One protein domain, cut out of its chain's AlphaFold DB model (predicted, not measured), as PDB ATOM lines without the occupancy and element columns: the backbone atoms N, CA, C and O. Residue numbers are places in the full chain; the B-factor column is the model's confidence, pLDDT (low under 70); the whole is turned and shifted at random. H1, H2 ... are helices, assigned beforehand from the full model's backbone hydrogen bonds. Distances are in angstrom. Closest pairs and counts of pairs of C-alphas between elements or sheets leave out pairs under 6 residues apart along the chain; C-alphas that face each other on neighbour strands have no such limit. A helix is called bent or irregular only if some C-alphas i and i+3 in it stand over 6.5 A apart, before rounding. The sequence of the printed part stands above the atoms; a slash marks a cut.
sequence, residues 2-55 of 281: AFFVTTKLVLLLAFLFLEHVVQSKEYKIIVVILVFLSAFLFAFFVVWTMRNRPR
ATOM      1  N   ALA A   2       2.729  12.778  -6.357       68.62
ATOM      2  CA  ALA A   2       2.635  13.647  -7.545       68.62
ATOM      3  C   ALA A   2       3.100  15.108  -7.331       68.62
ATOM      4  O   ALA A   2       3.782  15.658  -8.185       68.62
ATOM      5  N   PHE A   3       2.826  15.701  -6.163       68.38
ATOM      6  CA  PHE A   3       3.206  17.087  -5.846       68.38
ATOM      7  C   PHE A   3       4.727  17.328  -5.777       68.38
ATOM      8  O   PHE A   3       5.205  18.406  -6.115       68.38
ATOM      9  N   PHE A   4       5.502  16.321  -5.361       77.06
ATOM     10  CA  PHE A   4       6.966  16.418  -5.289       77.06
ATOM     11  C   PHE A   4       7.622  16.302  -6.667       77.06
ATOM     12  O   PHE A   4       8.669  16.897  -6.913       77.06
ATOM     13  N   VAL A   5       7.008  15.539  -7.573       85.31
ATOM     14  CA  VAL A   5       7.515  15.367  -8.939       85.31
ATOM     15  C   VAL A   5       7.272  16.638  -9.750       85.31
ATOM     16  O   VAL A   5       8.173  17.098 -10.447       85.31
ATOM     17  N   THR A   6       6.101  17.260  -9.601       85.88
ATOM     18  CA  THR A   6       5.774  18.506 -10.305       85.88
ATOM     19  C   THR A   6       6.636  19.678  -9.841       85.88
ATOM     20  O   THR A   6       7.152  20.410 -10.680       85.88
ATOM     21  N   THR A   7       6.881  19.831  -8.537       83.88
ATOM     22  CA  THR A   7       7.757  20.904  -8.022       83.88
ATOM     23  C   THR A   7       9.204  20.753  -8.482       83.88
ATOM     24  O   THR A   7       9.817  21.741  -8.886       83.88
ATOM     25  N   LYS A   8       9.749  19.529  -8.494       84.12
ATOM     26  CA  LYS A   8      11.104  19.294  -9.014       84.12
ATOM     27  C   LYS A   8      11.208  19.548 -10.516       84.12
ATOM     28  O   LYS A   8      12.189  20.147 -10.942       84.12
ATOM     29  N   LEU A   9      10.205  19.150 -11.300       88.12
ATOM     30  CA  LEU A   9      10.178  19.403 -12.743       88.12
ATOM     31  C   LEU A   9      10.144  20.908 -13.054       88.12
ATOM     32  O   LEU A   9      10.878  21.370 -13.922       88.12
ATOM     33  N   VAL A  10       9.338  21.677 -12.316       88.69
ATOM     34  CA  VAL A  10       9.240  23.137 -12.481       88.69
ATOM     35  C   VAL A  10      10.557  23.829 -12.127       88.69
ATOM     36  O   VAL A  10      11.005  24.694 -12.873       88.69
ATOM     37  N   LEU A  11      11.216  23.416 -11.040       86.69
ATOM     38  CA  LEU A  11      12.535  23.943 -10.667       86.69
ATOM     39  C   LEU A  11      13.603  23.634 -11.722       86.69
ATOM     40  O   LEU A  11      14.424  24.493 -12.032       86.69
ATOM     41  N   LEU A  12      13.577  22.429 -12.293       88.81
ATOM     42  CA  LEU A  12      14.551  21.999 -13.296       88.81
ATOM     43  C   LEU A  12      14.346  22.745 -14.625       88.81
ATOM     44  O   LEU A  12      15.312  23.218 -15.217       88.81
ATOM     45  N   LEU A  13      13.092  22.946 -15.043       85.75
ATOM     46  CA  LEU A  13      12.756  23.780 -16.200       85.75
ATOM     47  C   LEU A  13      13.150  25.246 -15.989       85.75
ATOM     48  O   LEU A  13      13.692  25.858 -16.903       85.75
ATOM     49  N   ALA A  14      12.935  25.798 -14.791       83.00
ATOM     50  CA  ALA A  14      13.356  27.159 -14.465       83.00
ATOM     51  C   ALA A  14      14.884  27.321 -14.533       83.00
ATOM     52  O   ALA A  14      15.363  28.324 -15.058       83.00
ATOM     53  N   PHE A  15      15.644  26.323 -14.069       83.62
ATOM     54  CA  PHE A  15      17.108  26.317 -14.154       83.62
ATOM     55  C   PHE A  15      17.615  26.256 -15.596       83.62
ATOM     56  O   PHE A  15      18.467  27.057 -15.970       83.62
ATOM     57  N   LEU A  16      17.056  25.361 -16.417       80.06
ATOM     58  CA  LEU A  16      17.425  25.250 -17.833       80.06
ATOM     59  C   LEU A  16      17.091  26.530 -18.609       80.06
ATOM     60  O   LEU A  16      17.862  26.958 -19.470       80.06
ATOM     61  N   PHE A  17      15.970  27.176 -18.279       80.62
ATOM     62  CA  PHE A  17      15.609  28.460 -18.873       80.62
ATOM     63  C   PHE A  17      16.580  29.566 -18.444       80.62
ATOM     64  O   PHE A  17      17.001  30.364 -19.276       80.62
ATOM     65  N   LEU A  18      16.993  29.583 -17.172       76.88
ATOM     66  CA  LEU A  18      18.006  30.516 -16.675       76.88
ATOM     67  C   LEU A  18      19.344  30.339 -17.406       76.88
ATOM     68  O   LEU A  18      19.947  31.322 -17.826       76.88
ATOM     69  N   GLU A  19      19.794  29.100 -17.586       79.56
ATOM     70  CA  GLU A  19      21.080  28.789 -18.214       79.56
ATOM     71  C   GLU A  19      21.119  29.226 -19.685       79.56
ATOM     72  O   GLU A  19      22.085  29.850 -20.134       79.56
ATOM     73  N   HIS A  20      20.025  29.000 -20.417       74.81
ATOM     74  CA  HIS A  20      19.917  29.402 -21.819       74.81
ATOM     75  C   HIS A  20      19.789  30.926 -21.996       74.81
ATOM     76  O   HIS A  20      20.249  31.487 -22.993       74.81
ATOM     77  N   VAL A  21      19.185  31.613 -21.023       68.44
ATOM     78  CA  VAL A  21      19.010  33.072 -21.024       68.44
ATOM     79  C   VAL A  21      20.310  33.798 -20.645       68.44
ATOM     80  O   VAL A  21      20.619  34.849 -21.208       68.44
ATOM     81  N   VAL A  22      21.137  33.220 -19.769       68.25
ATOM     82  CA  VAL A  22      22.397  33.827 -19.286       68.25
ATOM     83  C   VAL A  22      23.479  33.969 -20.371       68.25
ATOM     84  O   VAL A  22      24.396  34.785 -20.215       68.25
ATOM     85  N   GLN A  23      23.378  33.253 -21.496       77.19
ATOM     86  CA  GLN A  23      24.346  33.392 -22.592       77.19
ATOM     87  C   GLN A  23      24.237  34.716 -23.361       77.19
ATOM     88  O   GLN A  23      25.229  35.162 -23.943       77.19
ATOM     89  N   SER A  24      23.088  35.393 -23.329       78.44
ATOM     90  CA  SER A  24      22.949  36.695 -23.978       78.44
ATOM     91  C   SER A  24      23.257  37.829 -22.994       78.44
ATOM     92  O   SER A  24      22.682  37.926 -21.907       78.44
ATOM     93  N   LYS A  25      24.200  38.703 -23.373       79.12
ATOM     94  CA  LYS A  25      24.691  39.808 -22.527       79.12
ATOM     95  C   LYS A  25      23.570  40.741 -22.057       79.12
ATOM     96  O   LYS A  25      23.665  41.275 -20.957       79.12
ATOM     97  N   GLU A  26      22.507  40.886 -22.843       83.25
ATOM     98  CA  GLU A  26      21.363  41.752 -22.531       83.25
ATOM     99  C   GLU A  26      20.483  41.185 -21.408       83.25
ATOM    100  O   GLU A  26      19.921  41.930 -20.605       83.25
ATOM    101  N   TYR A  27      20.427  39.861 -21.269       81.12
ATOM    102  CA  TYR A  27      19.569  39.214 -20.281       81.12
ATOM    103  C   TYR A  27      20.210  39.111 -18.901       81.12
ATOM    104  O   TYR A  27      19.499  38.940 -17.913       81.12
ATOM    105  N   LYS A  28      21.534  39.285 -18.790       80.06
ATOM    106  CA  LYS A  28      22.210  39.325 -17.484       80.06
ATOM    107  C   LYS A  28      21.658  40.446 -16.605       80.06
ATOM    108  O   LYS A  28      21.416  40.225 -15.425       80.06
ATOM    109  N   ILE A  29      21.392  41.614 -17.191       84.56
ATOM    110  CA  ILE A  29      20.814  42.758 -16.475       84.56
ATOM    111  C   ILE A  29      19.394  42.427 -16.009       84.56
ATOM    112  O   ILE A  29      19.059  42.655 -14.849       84.56
ATOM    113  N   ILE A  30      18.579  41.823 -16.878       84.81
ATOM    114  CA  ILE A  30      17.196  41.445 -16.555       84.81
ATOM    115  C   ILE A  30      17.163  40.415 -15.419       84.81
ATOM    116  O   ILE A  30      16.386  40.569 -14.480       84.81
ATOM    117  N   VAL A  31      18.027  39.396 -15.461       85.12
ATOM    118  CA  VAL A  31      18.120  38.378 -14.401       85.12
ATOM    119  C   VAL A  31      18.532  39.010 -13.074       85.12
ATOM    120  O   VAL A  31      17.910  38.728 -12.054       85.12
ATOM    121  N   VAL A  32      19.522  39.907 -13.079       85.62
ATOM    122  CA  VAL A  32      19.939  40.630 -11.869       85.62
ATOM    123  C   VAL A  32      18.774  41.445 -11.301       85.62
ATOM    124  O   VAL A  32      18.463  41.305 -10.120       85.62
ATOM    125  N   ILE A  33      18.065  42.216 -12.133       89.31
ATOM    126  CA  ILE A  33      16.893  42.999 -11.703       89.31
ATOM    127  C   ILE A  33      15.816  42.092 -11.097       89.31
ATOM    128  O   ILE A  33      15.284  42.407 -10.035       89.31
ATOM    129  N   LEU A  34      15.508  40.955 -11.729       88.56
ATOM    130  CA  LEU A  34      14.504  40.014 -11.226       88.56
ATOM    131  C   LEU A  34      14.909  39.391  -9.886       88.56
ATOM    132  O   LEU A  34      14.069  39.281  -8.992       88.56
ATOM    133  N   VAL A  35      16.183  39.027  -9.716       87.94
ATOM    134  CA  VAL A  35      16.703  38.507  -8.443       87.94
ATOM    135  C   VAL A  35      16.574  39.566  -7.348       87.94
ATOM    136  O   VAL A  35      15.987  39.277  -6.302       87.94
ATOM    137  N   PHE A  36      17.013  40.802  -7.600       90.88
ATOM    138  CA  PHE A  36      16.876  41.902  -6.638       90.88
ATOM    139  C   PHE A  36      15.413  42.198  -6.291       90.88
ATOM    140  O   PHE A  36      15.075  42.345  -5.117       90.88
ATOM    141  N   LEU A  37      14.530  42.229  -7.288       93.38
ATOM    142  CA  LEU A  37      13.108  42.493  -7.084       93.38
ATOM    143  C   LEU A  37      12.437  41.368  -6.281       93.38
ATOM    144  O   LEU A  37      11.642  41.645  -5.385       93.38
ATOM    145  N   SER A  38      12.804  40.108  -6.531       91.31
ATOM    146  CA  SER A  38      12.303  38.966  -5.757       91.31
ATOM    147  C   SER A  38      12.765  38.995  -4.295       91.31
ATOM    148  O   SER A  38      11.951  38.788  -3.393       91.31
ATOM    149  N   ALA A  39      14.035  39.332  -4.044       92.31
ATOM    150  CA  ALA A  39      14.581  39.473  -2.698       92.31
ATOM    151  C   ALA A  39      13.911  40.632  -1.940       92.31
ATOM    152  O   ALA A  39      13.537  40.478  -0.776       92.31
ATOM    153  N   PHE A  40      13.686  41.762  -2.618       95.12
ATOM    154  CA  PHE A  40      12.998  42.919  -2.047       95.12
ATOM    155  C   PHE A  40      11.549  42.597  -1.659       95.12
ATOM    156  O   PHE A  40      11.130  42.886  -0.538       95.12
ATOM    157  N   LEU A  41      10.791  41.945  -2.547       94.75
ATOM    158  CA  LEU A  41       9.416  41.530  -2.257       94.75
ATOM    159  C   LEU A  41       9.350  40.515  -1.113       94.75
ATOM    160  O   LEU A  41       8.450  40.594  -0.276       94.75
ATOM    161  N   PHE A  42      10.309  39.589  -1.043       93.88
ATOM    162  CA  PHE A  42      10.396  38.635   0.057       93.88
ATOM    163  C   PHE A  42      10.675  39.336   1.393       93.88
ATOM    164  O   PHE A  42       9.960  39.096   2.365       93.88
ATOM    165  N   ALA A  43      11.648  40.249   1.439       92.62
ATOM    166  CA  ALA A  43      11.941  41.036   2.635       92.62
ATOM    167  C   ALA A  43      10.726  41.871   3.070       92.62
ATOM    168  O   ALA A  43      10.345  41.849   4.243       92.62
ATOM    169  N   PHE A  44      10.060  42.534   2.120       95.12
ATOM    170  CA  PHE A  44       8.829  43.275   2.381       95.12
ATOM    171  C   PHE A  44       7.733  42.369   2.954       95.12
ATOM    172  O   PHE A  44       7.101  42.724   3.947       95.12
ATOM    173  N   PHE A  45       7.541  41.175   2.390       94.25
ATOM    174  CA  PHE A  45       6.573  40.200   2.887       94.25
ATOM    175  C   PHE A  45       6.907  39.706   4.304       94.25
ATOM    176  O   PHE A  45       6.016  39.607   5.148       94.25
ATOM    177  N   VAL A  46       8.178  39.438   4.613       93.94
ATOM    178  CA  VAL A  46       8.610  39.051   5.968       93.94
ATOM    179  C   VAL A  46       8.332  40.177   6.965       93.94
ATOM    180  O   VAL A  46       7.726  39.940   8.009       93.94
ATOM    181  N   VAL A  47       8.689  41.419   6.636       95.12
ATOM    182  CA  VAL A  47       8.408  42.578   7.501       95.12
ATOM    183  C   VAL A  47       6.900  42.780   7.671       95.12
ATOM    184  O   VAL A  47       6.422  42.989   8.786       95.12
ATOM    185  N   TRP A  48       6.134  42.662   6.587       94.62
ATOM    186  CA  TRP A  48       4.678  42.771   6.601       94.62
ATOM    187  C   TRP A  48       4.028  41.703   7.484       94.62
ATOM    188  O   TRP A  48       3.165  42.014   8.306       94.62
ATOM    189  N   THR A  49       4.460  40.447   7.363       90.88
ATOM    190  CA  THR A  49       3.938  39.334   8.171       90.88
ATOM    191  C   THR A  49       4.343  39.435   9.636       90.88
ATOM    192  O   THR A  49       3.535  39.100  10.497       90.88
ATOM    193  N   MET A  50       5.537  39.949   9.944       86.25
ATOM    194  CA  MET A  50       5.949  40.237  11.324       86.25
ATOM    195  C   MET A  50       5.138  41.384  11.929       86.25
ATOM    196  O   MET A  50       4.720  41.298  13.083       86.25
ATOM    197  N   ARG A  51       4.862  42.433  11.147       90.62
ATOM    198  CA  ARG A  51       4.084  43.596  11.593       90.62
ATOM    199  C   ARG A  51       2.606  43.270  11.805       90.62
ATOM    200  O   ARG A  51       2.015  43.759  12.761       90.62
ATOM    201  N   ASN A  52       2.030  42.443  10.935       86.50
ATOM    202  CA  ASN A  52       0.617  42.061  10.983       86.50
ATOM    203  C   ASN A  52       0.362  40.760  11.737       86.50
ATOM    204  O   ASN A  52      -0.781  40.300  11.795       86.50
ATOM    205  N   ARG A  53       1.397  40.147  12.323       79.69
ATOM    206  CA  ARG A  53       1.181  39.003  13.197       79.69
ATOM    207  C   ARG A  53       0.359  39.497  14.385       79.69
ATOM    208  O   ARG A  53       0.807  40.426  15.065       79.69
ATOM    209  N   PRO A  54      -0.826  38.914  14.652       71.06
ATOM    210  CA  PRO A  54      -1.551  39.234  15.865       71.06
ATOM    211  C   PRO A  54      -0.585  38.988  17.015       71.06
ATOM    212  O   PRO A  54      -0.009  37.900  17.133       71.06
ATOM    213  N   ARG A  55      -0.348  40.033  17.814       64.75
ATOM    214  CA  ARG A  55       0.332  39.915  19.098       64.75
ATOM    215  C   ARG A  55      -0.574  39.055  19.966       64.75
ATOM    216  O   ARG A  55      -1.342  39.573  20.768       64.75
TER     217      ARG A  55
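AT A GLANCE: This is residues 2 to 55 of the 281 residues of an uncharacterized protein of Strongylocentrotus purpuratus (UniProt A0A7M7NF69). Two long helices meet near their ends at one corner and spread apart from there as a flat, open V, with H2 as the longer arm and H1 as the shorter. Away from the corner the arms have no contact: residues 2 to 17 of H1 and residues 32 to 55, of which 32 to 51 belong to H2, stand free. The printed part has 54 residues with two named helices, H1 then H2 along the chain, and no named strand; the class is all helix. The whole is extended, with a radius of gyration of the C-alphas of 15.9 A, and the C-alphas span 48 by 35 by 6 A.

IN THESE COORDINATES: H2, the longest helix, holds residues 25 to 51 and measures 40.0 A from first to last C-alpha. It begins with C-alpha 25 at (24.691, 39.808, -22.527) and ends with C-alpha 51 at (4.084, 43.596, 11.593). It is neither bent nor irregular, but only just: C-alphas 26 and 29 are 6.2 A apart. H1 holds residues 2 to 22 and measures 30.6 A, beginning with C-alpha 2 at (2.635, 13.647, -7.545).

HOW THE PARTS SIT: H2 and H1 touch only at the corner by their link, with residues 27 to 31 of H2 and residues 21 to 22 of H1. The closest C-alphas of the two helices are those of Val 22 and Lys 28, 5.8 A apart. Their lines stand at a steep tilt of 44 degrees, and they run opposite ways. Their centres are 19.1 A apart. In H1 every O i to N i+4 pair is within hydrogen-bond range; in H2 21 of 23 are.

THE WHOLE: The two C-alphas farthest apart are those of Ser 24 and Arg 55, at 48.8 A. The printed part has no cut, and the link from H1 to H2, two residues, is tight. The mean pLDDT of the printed part is 84.4; residues 2 to 3, 21 to 22 and 55 are under 70.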